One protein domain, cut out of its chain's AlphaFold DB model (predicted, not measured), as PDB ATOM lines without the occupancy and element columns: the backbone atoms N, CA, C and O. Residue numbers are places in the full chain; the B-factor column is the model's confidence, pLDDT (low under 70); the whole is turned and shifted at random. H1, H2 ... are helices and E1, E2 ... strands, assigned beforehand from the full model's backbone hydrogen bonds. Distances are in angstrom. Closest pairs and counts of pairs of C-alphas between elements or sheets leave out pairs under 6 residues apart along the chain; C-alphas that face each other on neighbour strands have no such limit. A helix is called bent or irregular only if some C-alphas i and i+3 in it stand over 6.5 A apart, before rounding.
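This is residues 3 to 66 of the 272 residues of the protein "Piwi domain-containing protein" of Heligmosomoides polygyrus (UniProt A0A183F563). A narrow ribbon of two short parallel strands, E1 and E2, lies in the middle between two longer helices, H1 on one side and H3 on the other, and both helices run back roughly against the direction of the strands. The one-turn helix H2 follows at the end of E2, and a loop of residues 38 to 49 makes one end of the long axis before the backbone folds back into H3. The printed part has 64 residues with three named helices and two named strands, in the order E1, H1, E2, H2, H3; the class is mixed, helices and strands. The whole is loose, with a radius of gyration of the C-alphas of 13.7 A, and flat, spanning 42 by 27 by 12 A.

The first strand, E1, residues 3 to 6, and the strand E2, residues 29 to 33, are parallel neighbours, with 30 degrees between their directions. The C-alphas of Leu 4 and Cys 31 face each other at 4.7 A. Across this pair, N 4 and O 30 are within hydrogen-bond range at 2.8 A, as are N 32 and O 4 at 2.8 A. Between the two strands in the chain comes the helix H1, residues 11 to 24. E1, H1 and E2 form a strand-helix-strand unit, two parallel neighbour strands with a helix between them, and its crossover is right-handed. H1 has 3 pairs of C-alphas within 8 A of E2, the closest being those of Leu 21 and Ser 29, 7.2 A apart. The short helix H2, residues 34 to 37, follows E2 with no residue between them. Its closest C-alpha pair with E1 is that of Leu 6 and Leu 34, 5.7 A apart. The last helix, H3, residues 50 to 64, has 3 pairs of C-alphas within 8 A of E2, the closest being those of Gln 30 and Met 61 at 6.7 A. H2 and H3 only just touch, with 3 pairs of C-alphas within 8 A, made by residues 50 to 53 of H3 alone; the closest are the C-alphas of Leu 37 and Phe 50, 6.3 A apart. H1 is apart from H2 and from H3, and E1 is apart from H3. In H1 and H3 every O i to N i+4 pair is within hydrogen-bond range; H2 is too short for such a pair, and its 1 pair of O i and N i+3 is within range.

E1 begins at C-alpha 3, at (-39.499, -49.854, -2.721), and its residues 3 to 6 cover 9.7 A. H1, residues 11 to 24, measures 19.3 A from first to last C-alpha and ends at C-alpha 24, at (-25.706, -58.298, 2.603). H1 is neither bent nor irregular, but only just: C-alphas 21 and 24 are 6.1 A apart. E2, residues 29 to 33, measures 13.2 A, and H2, residues 34 to 37, measures 5.3 A. H3, residues 50 to 64, is the longest helix at 21.1 A and ends at C-alpha 64, at (-34.464, -54.904, -11.934).

The two C-alphas farthest apart are those of Glu 24 and Gln 42, 42.4 A from each other, while the first and last printed C-alphas, of Val 3 and Gly 66, are 16.2 A apart. The links E1 to H1, H1 to E2 and E2 to H2 are tight. The link H2 to H3, residues 38 to 49, is long, with 12 residues and no named element. The printed part has no cut. The mean pLDDT of the printed part is 91.6, and no printed residue is under 70.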
ATOM      1  N   VAL A   3     -39.323 -51.269  -2.350       96.31
ATOM      2  CA  VAL A   3     -39.499 -49.854  -2.721       96.31
ATOM      3  C   VAL A   3     -39.261 -48.992  -1.487       96.31
ATOM      4  O   VAL A   3     -39.894 -49.197  -0.455       96.31
ATOM      5  N   LEU A   4     -38.335 -48.044  -1.592       95.94
ATOM      6  CA  LEU A   4     -37.900 -47.181  -0.499       95.94
ATOM      7  C   LEU A   4     -38.261 -45.738  -0.823       95.94
ATOM      8  O   LEU A   4     -37.725 -45.165  -1.772       95.94
ATOM      9  N   ILE A   5     -39.147 -45.146  -0.027       95.31
ATOM     10  CA  ILE A   5     -39.474 -43.725  -0.134       95.31
ATOM     11  C   ILE A   5     -38.515 -42.936   0.759       95.31
ATOM     12  O   ILE A   5     -38.518 -43.096   1.977       95.31
ATOM     13  N   LEU A   6     -37.678 -42.099   0.149       94.81
ATOM     14  CA  LEU A   6     -36.684 -41.281   0.841       94.81
ATOM     15  C   LEU A   6     -37.250 -39.885   1.103       94.81
ATOM     16  O   LEU A   6     -37.756 -39.238   0.185       94.81
ATOM     17  N   ALA A   7     -37.170 -39.423   2.348       92.50
ATOM     18  CA  ALA A   7     -37.673 -38.106   2.738       92.50
ATOM     19  C   ALA A   7     -36.817 -36.948   2.192       92.50
ATOM     20  O   ALA A   7     -37.344 -35.861   1.971       92.50
ATOM     21  N   ASP A   8     -35.527 -37.196   1.957       91.38
ATOM     22  CA  ASP A   8     -34.532 -36.225   1.502       91.38
ATOM     23  C   ASP A   8     -33.598 -36.812   0.427       91.38
ATOM     24  O   ASP A   8     -33.733 -37.965   0.004       91.38
ATOM     25  N   ASP A   9     -32.659 -35.993  -0.040       91.75
ATOM     26  CA  ASP A   9     -31.626 -36.320  -1.020       91.75
ATOM     27  C   ASP A   9     -30.277 -36.688  -0.383       91.75
ATOM     28  O   ASP A   9     -29.235 -36.643  -1.039       91.75
ATOM     29  N   SER A  10     -30.288 -37.119   0.885       95.06
ATOM     30  CA  SER A  10     -29.073 -37.492   1.607       95.06
ATOM     31  C   SER A  10     -28.318 -38.627   0.907       95.06
ATOM     32  O   SER A  10     -28.727 -39.795   0.933       95.06
ATOM     33  N   LYS A  11     -27.154 -38.294   0.336       91.50
ATOM     34  CA  LYS A  11     -26.261 -39.260  -0.320       91.50
ATOM     35  C   LYS A  11     -25.806 -40.362   0.640       91.50
ATOM     36  O   LYS A  11     -25.871 -41.534   0.293       91.50
ATOM     37  N   ALA A  12     -25.423 -40.010   1.869       93.25
ATOM     38  CA  ALA A  12     -24.963 -40.976   2.871       93.25
ATOM     39  C   ALA A  12     -26.040 -42.017   3.235       93.25
ATOM     40  O   ALA A  12     -25.733 -43.200   3.408       93.25
ATOM     41  N   ARG A  13     -27.311 -41.590   3.301       94.12
ATOM     42  CA  ARG A  13     -28.461 -42.479   3.528       94.12
ATOM     43  C   ARG A  13     -28.655 -43.423   2.343       94.12
ATOM     44  O   ARG A  13     -28.809 -44.627   2.539       94.12
ATOM     45  N   TYR A  14     -28.631 -42.880   1.125       94.38
ATOM     46  CA  TYR A  14     -28.755 -43.666  -0.101       94.38
ATOM     47  C   TYR A  14     -27.640 -44.715  -0.218       94.38
ATOM     48  O   TYR A  14     -27.937 -45.887  -0.445       94.38
ATOM     49  N   ASP A  15     -26.386 -44.314  -0.001       92.75
ATOM     50  CA  ASP A  15     -25.217 -45.190  -0.098       92.75
ATOM     51  C   ASP A  15     -25.263 -46.304   0.955       92.75
ATOM     52  O   ASP A  15     -25.068 -47.470   0.617       92.75
ATOM     53  N   SER A  16     -25.599 -45.976   2.208       93.75
ATOM     54  CA  SER A  16     -25.742 -46.968   3.288       93.75
ATOM     55  C   SER A  16     -26.821 -48.007   2.972       93.75
ATOM     56  O   SER A  16     -26.587 -49.210   3.097       93.75
ATOM     57  N   LEU A  17     -27.993 -47.556   2.504       94.69
ATOM     58  CA  LEU A  17     -29.087 -48.444   2.104       94.69
ATOM     59  C   LEU A  17     -28.687 -49.325   0.919       94.69
ATOM     60  O   LEU A  17     -28.963 -50.523   0.921       94.69
ATOM     61  N   LYS A  18     -28.043 -48.749  -0.101       93.38
ATOM     62  CA  LYS A  18     -27.604 -49.495  -1.283       93.38
ATOM     63  C   LYS A  18     -26.521 -50.505  -0.960       93.38
ATOM     64  O   LYS A  18     -26.621 -51.621  -1.455       93.38
ATOM     65  N   SER A  19     -25.559 -50.145  -0.116       92.31
ATOM     66  CA  SER A  19     -24.538 -51.064   0.377       92.31
ATOM     67  C   SER A  19     -25.203 -52.285   1.014       92.31
ATOM     68  O   SER A  19     -25.106 -53.381   0.476       92.31
ATOM     69  N   TRP A  20     -26.034 -52.079   2.040       94.56
ATOM     70  CA  TRP A  20     -26.707 -53.172   2.745       94.56
ATOM     71  C   TRP A  20     -27.611 -54.033   1.839       94.56
ATOM     72  O   TRP A  20     -27.617 -55.263   1.920       94.56
ATOM     73  N   LEU A  21     -28.362 -53.410   0.925       94.56
ATOM     74  CA  LEU A  21     -29.261 -54.136   0.019       94.56
ATOM     75  C   LEU A  21     -28.513 -54.947  -1.047       94.56
ATOM     76  O   LEU A  21     -28.983 -56.014  -1.442       94.56
ATOM     77  N   CYS A  22     -27.376 -54.442  -1.525       91.25
ATOM     78  CA  CYS A  22     -26.614 -55.068  -2.599       91.25
ATOM     79  C   CYS A  22     -25.542 -56.048  -2.107       91.25
ATOM     80  O   CYS A  22     -25.244 -56.976  -2.850       91.25
ATOM     81  N   THR A  23     -24.967 -55.869  -0.911       89.75
ATOM     82  CA  THR A  23     -23.894 -56.744  -0.399       89.75
ATOM     83  C   THR A  23     -24.403 -57.793   0.580       89.75
ATOM     84  O   THR A  23     -24.021 -58.953   0.464       89.75
ATOM     85  N   GLU A  24     -25.295 -57.415   1.502       92.56
ATOM     86  CA  GLU A  24     -25.706 -58.298   2.603       92.56
ATOM     87  C   GLU A  24     -26.954 -59.121   2.268       92.56
ATOM     88  O   GLU A  24     -27.037 -60.301   2.594       92.56
ATOM     89  N   THR A  25     -27.951 -58.508   1.619       91.19
ATOM     90  CA  THR A  25     -29.277 -59.139   1.445       91.19
ATOM     91  C   THR A  25     -29.585 -59.593   0.021       91.19
ATOM     92  O   THR A  25     -30.463 -60.432  -0.169       91.19
ATOM     93  N   ASN A  26     -28.880 -59.065  -0.985       90.19
ATOM     94  CA  ASN A  26     -29.129 -59.322  -2.409       90.19
ATOM     95  C   ASN A  26     -30.583 -59.044  -2.851       90.19
ATOM     96  O   ASN A  26     -31.112 -59.714  -3.739       90.19
ATOM     97  N   ILE A  27     -31.245 -58.048  -2.250       93.56
ATOM     98  CA  ILE A  27     -32.632 -57.689  -2.577       93.56
ATOM     99  C   ILE A  27     -32.641 -56.528  -3.586       93.56
ATOM    100  O   ILE A  27     -32.239 -55.411  -3.242       93.56
ATOM    101  N   PRO A  28     -33.176 -56.716  -4.813       94.50
ATOM    102  CA  PRO A  28     -33.369 -55.614  -5.751       94.50
ATOM    103  C   PRO A  28     -34.216 -54.505  -5.123       94.50
ATOM    104  O   PRO A  28     -35.275 -54.776  -4.547       94.50
ATOM    105  N   SER A  29     -33.765 -53.255  -5.246       95.94
ATOM    106  CA  SER A  29     -34.395 -52.111  -4.581       95.94
ATOM    107  C   SER A  29     -34.593 -50.892  -5.482       95.94
ATOM    108  O   SER A  29     -33.749 -50.546  -6.325       95.94
ATOM    109  N   GLN A  30     -35.707 -50.193  -5.272       96.75
ATOM    110  CA  GLN A  30     -36.083 -48.956  -5.949       96.75
ATOM    111  C   GLN A  30     -36.221 -47.825  -4.928       96.75
ATOM    112  O   GLN A  30     -37.186 -47.788  -4.173       96.75
ATOM    113  N   CYS A  31     -35.263 -46.898  -4.919       95.81
ATOM    114  CA  CYS A  31     -35.356 -45.685  -4.111       95.81
ATOM    115  C   CYS A  31     -36.147 -44.622  -4.881       95.81
ATOM    116  O   CYS A  31     -35.928 -44.440  -6.081       95.81
ATOM    117  N   VAL A  32     -37.048 -43.923  -4.199       95.31
ATOM    118  CA  VAL A  32     -37.860 -42.840  -4.756       95.31
ATOM    119  C   VAL A  32     -37.852 -41.686  -3.766       95.31
ATOM    120  O   VAL A  32     -38.234 -41.856  -2.613       95.31
ATOM    121  N   GLN A  33     -37.416 -40.508  -4.202       93.12
ATOM    122  CA  GLN A  33     -37.510 -39.312  -3.371       93.12
ATOM    123  C   GLN A  33     -38.969 -38.878  -3.242       93.12
ATOM    124  O   GLN A  33     -39.701 -38.776  -4.229       93.12
ATOM    125  N   LEU A  34     -39.386 -38.592  -2.014       91.25
ATOM    126  CA  LEU A  34     -40.744 -38.169  -1.697       91.25
ATOM    127  C   LEU A  34     -41.105 -36.850  -2.392       91.25
ATOM    128  O   LEU A  34     -42.229 -36.690  -2.866       91.25
ATOM    129  N   SER A  35     -40.142 -35.932  -2.501       89.62
ATOM    130  CA  SER A  35     -40.284 -34.663  -3.224       89.62
ATOM    131  C   SER A  35     -40.606 -34.860  -4.707       89.62
ATOM    132  O   SER A  35     -41.383 -34.089  -5.259       89.62
ATOM    133  N   THR A  36     -40.093 -35.919  -5.339       88.75
ATOM    134  CA  THR A  36     -40.378 -36.248  -6.744       88.75
ATOM    135  C   THR A  36     -41.826 -36.691  -6.946       88.75
ATOM    136  O   THR A  36     -42.397 -36.458  -8.008       88.75
ATOM    137  N   LEU A  37     -42.451 -37.311  -5.942       89.50
ATOM    138  CA  LEU A  37     -43.850 -37.746  -6.018       89.50
ATOM    139  C   LEU A  37     -44.831 -36.629  -5.648       89.50
ATOM    140  O   LEU A  37     -45.925 -36.560  -6.210       89.50
ATOM    141  N   ARG A  38     -44.453 -35.754  -4.713       87.25
ATOM    142  CA  ARG A  38     -45.317 -34.682  -4.211       87.25
ATOM    143  C   ARG A  38     -45.465 -33.546  -5.224       87.25
ATOM    144  O   ARG A  38     -44.516 -33.166  -5.902       87.25
ATOM    145  N   GLY A  39     -46.675 -32.998  -5.324       79.56
ATOM    146  CA  GLY A  39     -46.917 -31.753  -6.048       79.56
ATOM    147  C   GLY A  39     -46.489 -30.534  -5.243       79.56
ATOM    148  O   GLY A  39     -46.286 -30.608  -4.029       79.56
ATOM    149  N   ARG A  40     -46.385 -29.388  -5.917       77.69
ATOM    150  CA  ARG A  40     -46.130 -28.114  -5.239       77.69
ATOM    151  C   ARG A  40     -47.350 -27.733  -4.389       77.69
ATOM    152  O   ARG A  40     -48.474 -28.060  -4.776       77.69
ATOM    153  N   PRO A  41     -47.170 -26.987  -3.283       78.19
ATOM    154  CA  PRO A  41     -48.296 -26.456  -2.509       78.19
ATOM    155  C   PRO A  41     -49.283 -25.660  -3.376       78.19
ATOM    156  O   PRO A  41     -50.490 -25.775  -3.206       78.19
ATOM    157  N   GLN A  42     -48.759 -24.936  -4.370       77.38
ATOM    158  CA  GLN A  42     -49.515 -24.142  -5.348       77.38
ATOM    159  C   GLN A  42     -50.425 -24.980  -6.267       77.38
ATOM    160  O   GLN A  42     -51.395 -24.455  -6.799       77.38
ATOM    161  N   ASP A  43     -50.145 -26.277  -6.441       79.31
ATOM    162  CA  ASP A  43     -50.962 -27.208  -7.231       79.31
ATOM    163  C   ASP A  43     -51.853 -28.093  -6.323       79.31
ATOM    164  O   ASP A  43     -52.167 -29.234  -6.667       79.31
ATOM    165  N   ASN A  44     -52.222 -27.621  -5.122       79.12
ATOM    166  CA  ASN A  44     -52.943 -28.399  -4.096       79.12
ATOM    167  C   ASN A  44     -52.265 -29.748  -3.774       79.12
ATOM    168  O   ASN A  44     -52.927 -30.758  -3.536       79.12
ATOM    169  N   GLY A  45     -50.929 -29.794  -3.840       77.19
ATOM    170  CA  GLY A  45     -50.152 -31.016  -3.626       77.19
ATOM    171  C   GLY A  45     -50.223 -32.038  -4.769       77.19
ATOM    172  O   GLY A  45     -49.610 -33.103  -4.656       77.19
ATOM    173  N   ARG A  46     -50.901 -31.738  -5.889       79.38
ATOM    174  CA  ARG A  46     -50.943 -32.609  -7.075       79.38
ATOM    175  C   ARG A  46     -49.721 -32.394  -7.957       79.38
ATOM    176  O   ARG A  46     -49.412 -31.282  -8.369       79.38
ATOM    177  N   ASN A  47     -49.029 -33.478  -8.285       86.62
ATOM    178  CA  ASN A  47     -47.940 -33.438  -9.250       86.62
ATOM    179  C   ASN A  47     -48.499 -33.708 -10.653       86.62
ATOM    180  O   ASN A  47     -48.947 -34.817 -10.941       86.62
ATOM    181  N   ARG A  48     -48.452 -32.707 -11.540       85.75
ATOM    182  CA  ARG A  48     -48.935 -32.831 -12.931       85.75
ATOM    183  C   ARG A  48     -48.231 -33.953 -13.707       85.75
ATOM    184  O   ARG A  48     -48.825 -34.547 -14.596       85.75
ATOM    185  N   ASN A  49     -46.999 -34.289 -13.322       89.69
ATOM    186  CA  ASN A  49     -46.187 -35.330 -13.949       89.69
ATOM    187  C   ASN A  49     -46.258 -36.680 -13.216       89.69
ATOM    188  O   ASN A  49     -45.525 -37.598 -13.586       89.69
ATOM    189  N   PHE A  50     -47.117 -36.828 -12.197       91.44
ATOM    190  CA  PHE A  50     -47.171 -38.018 -11.338       91.44
ATOM    191  C   PHE A  50     -47.262 -39.322 -12.139       91.44
ATOM    192  O   PHE A  50     -46.460 -40.226 -11.925       91.44
ATOM    193  N   GLY A  51     -48.173 -39.392 -13.116       93.81
ATOM    194  CA  GLY A  51     -48.337 -40.581 -13.958       93.81
ATOM    195  C   GLY A  51     -47.067 -40.948 -14.733       93.81
ATOM    196  O   GLY A  51     -46.658 -42.106 -14.726       93.81
ATOM    197  N   SER A  52     -46.385 -39.964 -15.333       94.75
ATOM    198  CA  SER A  52     -45.122 -40.187 -16.059       94.75
ATOM    199  C   SER A  52     -43.996 -40.650 -15.128       94.75
ATOM    200  O   SER A  52     -43.208 -41.527 -15.482       94.75
ATOM    201  N   ILE A  53     -43.931 -40.085 -13.920       94.44
ATOM    202  CA  ILE A  53     -42.939 -40.445 -12.903       94.44
ATOM    203  C   ILE A  53     -43.159 -41.883 -12.433       94.44
ATOM    204  O   ILE A  53     -42.224 -42.683 -12.460       94.44
ATOM    205  N   VAL A  54     -44.392 -42.229 -12.052       95.44
ATOM    206  CA  VAL A  54     -44.749 -43.582 -11.609       95.44
ATOM    207  C   VAL A  54     -44.491 -44.597 -12.716       95.44
ATOM    208  O   VAL A  54     -43.888 -45.632 -12.447       95.44
ATOM    209  N   LEU A  55     -44.848 -44.282 -13.965       96.94
ATOM    210  CA  LEU A  55     -44.546 -45.143 -15.106       96.94
ATOM    211  C   LEU A  55     -43.040 -45.427 -15.204       96.94
ATOM    212  O   LEU A  55     -42.646 -46.586 -15.234       96.94
ATOM    213  N   LYS A  56     -42.181 -44.400 -15.168       96.56
ATOM    214  CA  LYS A  56     -40.715 -44.579 -15.218       96.56
ATOM    215  C   LYS A  56     -40.175 -45.415 -14.055       96.56
ATOM    216  O   LYS A  56     -39.277 -46.232 -14.262       96.56
ATOM    217  N   ILE A  57     -40.734 -45.248 -12.856       96.69
ATOM    218  CA  ILE A  57     -40.386 -46.059 -11.681       96.69
ATOM    219  C   ILE A  57     -40.739 -47.532 -11.925       96.69
ATOM    220  O   ILE A  57     -39.893 -48.401 -11.720       96.69
ATOM    221  N   VAL A  58     -41.949 -47.814 -12.417       96.81
ATOM    222  CA  VAL A  58     -42.412 -49.178 -12.723       96.81
ATOM    223  C   VAL A  58     -41.586 -49.813 -13.847       96.81
ATOM    224  O   VAL A  58     -41.212 -50.981 -13.746       96.81
ATOM    225  N   LEU A  59     -41.221 -49.050 -14.880       97.75
ATOM    226  CA  LEU A  59     -40.337 -49.516 -15.954       97.75
ATOM    227  C   LEU A  59     -38.956 -49.923 -15.402       97.75
ATOM    228  O   LEU A  59     -38.465 -51.008 -15.708       97.75
ATOM    229  N   GLN A  60     -38.356 -49.109 -14.524       97.12
ATOM    230  CA  GLN A  60     -37.074 -49.439 -13.885       97.12
ATOM    231  C   GLN A  60     -37.183 -50.669 -12.968       97.12
ATOM    232  O   GLN A  60     -36.276 -51.502 -12.911       97.12
ATOM    233  N   MET A  61     -38.298 -50.780 -12.248       97.50
ATOM    234  CA  MET A  61     -38.643 -51.929 -11.412       97.50
ATOM    235  C   MET A  61     -38.733 -53.220 -12.237       97.50
ATOM    236  O   MET A  61     -38.149 -54.224 -11.836       97.50
ATOM    237  N   ASN A  62     -39.382 -53.184 -13.405       97.06
ATOM    238  CA  ASN A  62     -39.442 -54.318 -14.329       97.06
ATOM    239  C   ASN A  62     -38.036 -54.787 -14.738       97.06
ATOM    240  O   ASN A  62     -37.717 -55.965 -14.578       97.06
ATOM    241  N   CYS A  63     -37.152 -53.865 -15.144       96.50
ATOM    242  CA  CYS A  63     -35.767 -54.196 -15.505       96.50
ATOM    243  C   CYS A  63     -34.987 -54.850 -14.356       96.50
ATOM    244  O   CYS A  63     -34.279 -55.833 -14.560       96.50
ATOM    245  N   LYS A  64     -35.137 -54.347 -13.125       95.31
ATOM    246  CA  LYS A  64     -34.464 -54.904 -11.934       95.31
ATOM    247  C   LYS A  64     -34.932 -56.307 -11.563       95.31
ATOM    248  O   LYS A  64     -34.214 -57.016 -10.865       95.31
ATOM    249  N   MET A  65     -36.130 -56.687 -11.996       94.81
ATOM    250  CA  MET A  65     -36.679 -58.030 -11.813       94.81
ATOM    251  C   MET A  65     -36.395 -58.953 -13.007       94.81
ATOM    252  O   MET A  65     -36.880 -60.079 -13.021       94.81
ATOM    253  N   GLY A  66     -35.604 -58.501 -13.989       93.31
ATOM    254  CA  GLY A  66     -35.220 -59.281 -15.167       93.31
ATOM    255  C   GLY A  66     -36.150 -59.124 -16.372       93.31
ATOM    256  O   GLY A  66     -35.964 -59.819 -17.365       93.31
TER     257      GLY A  66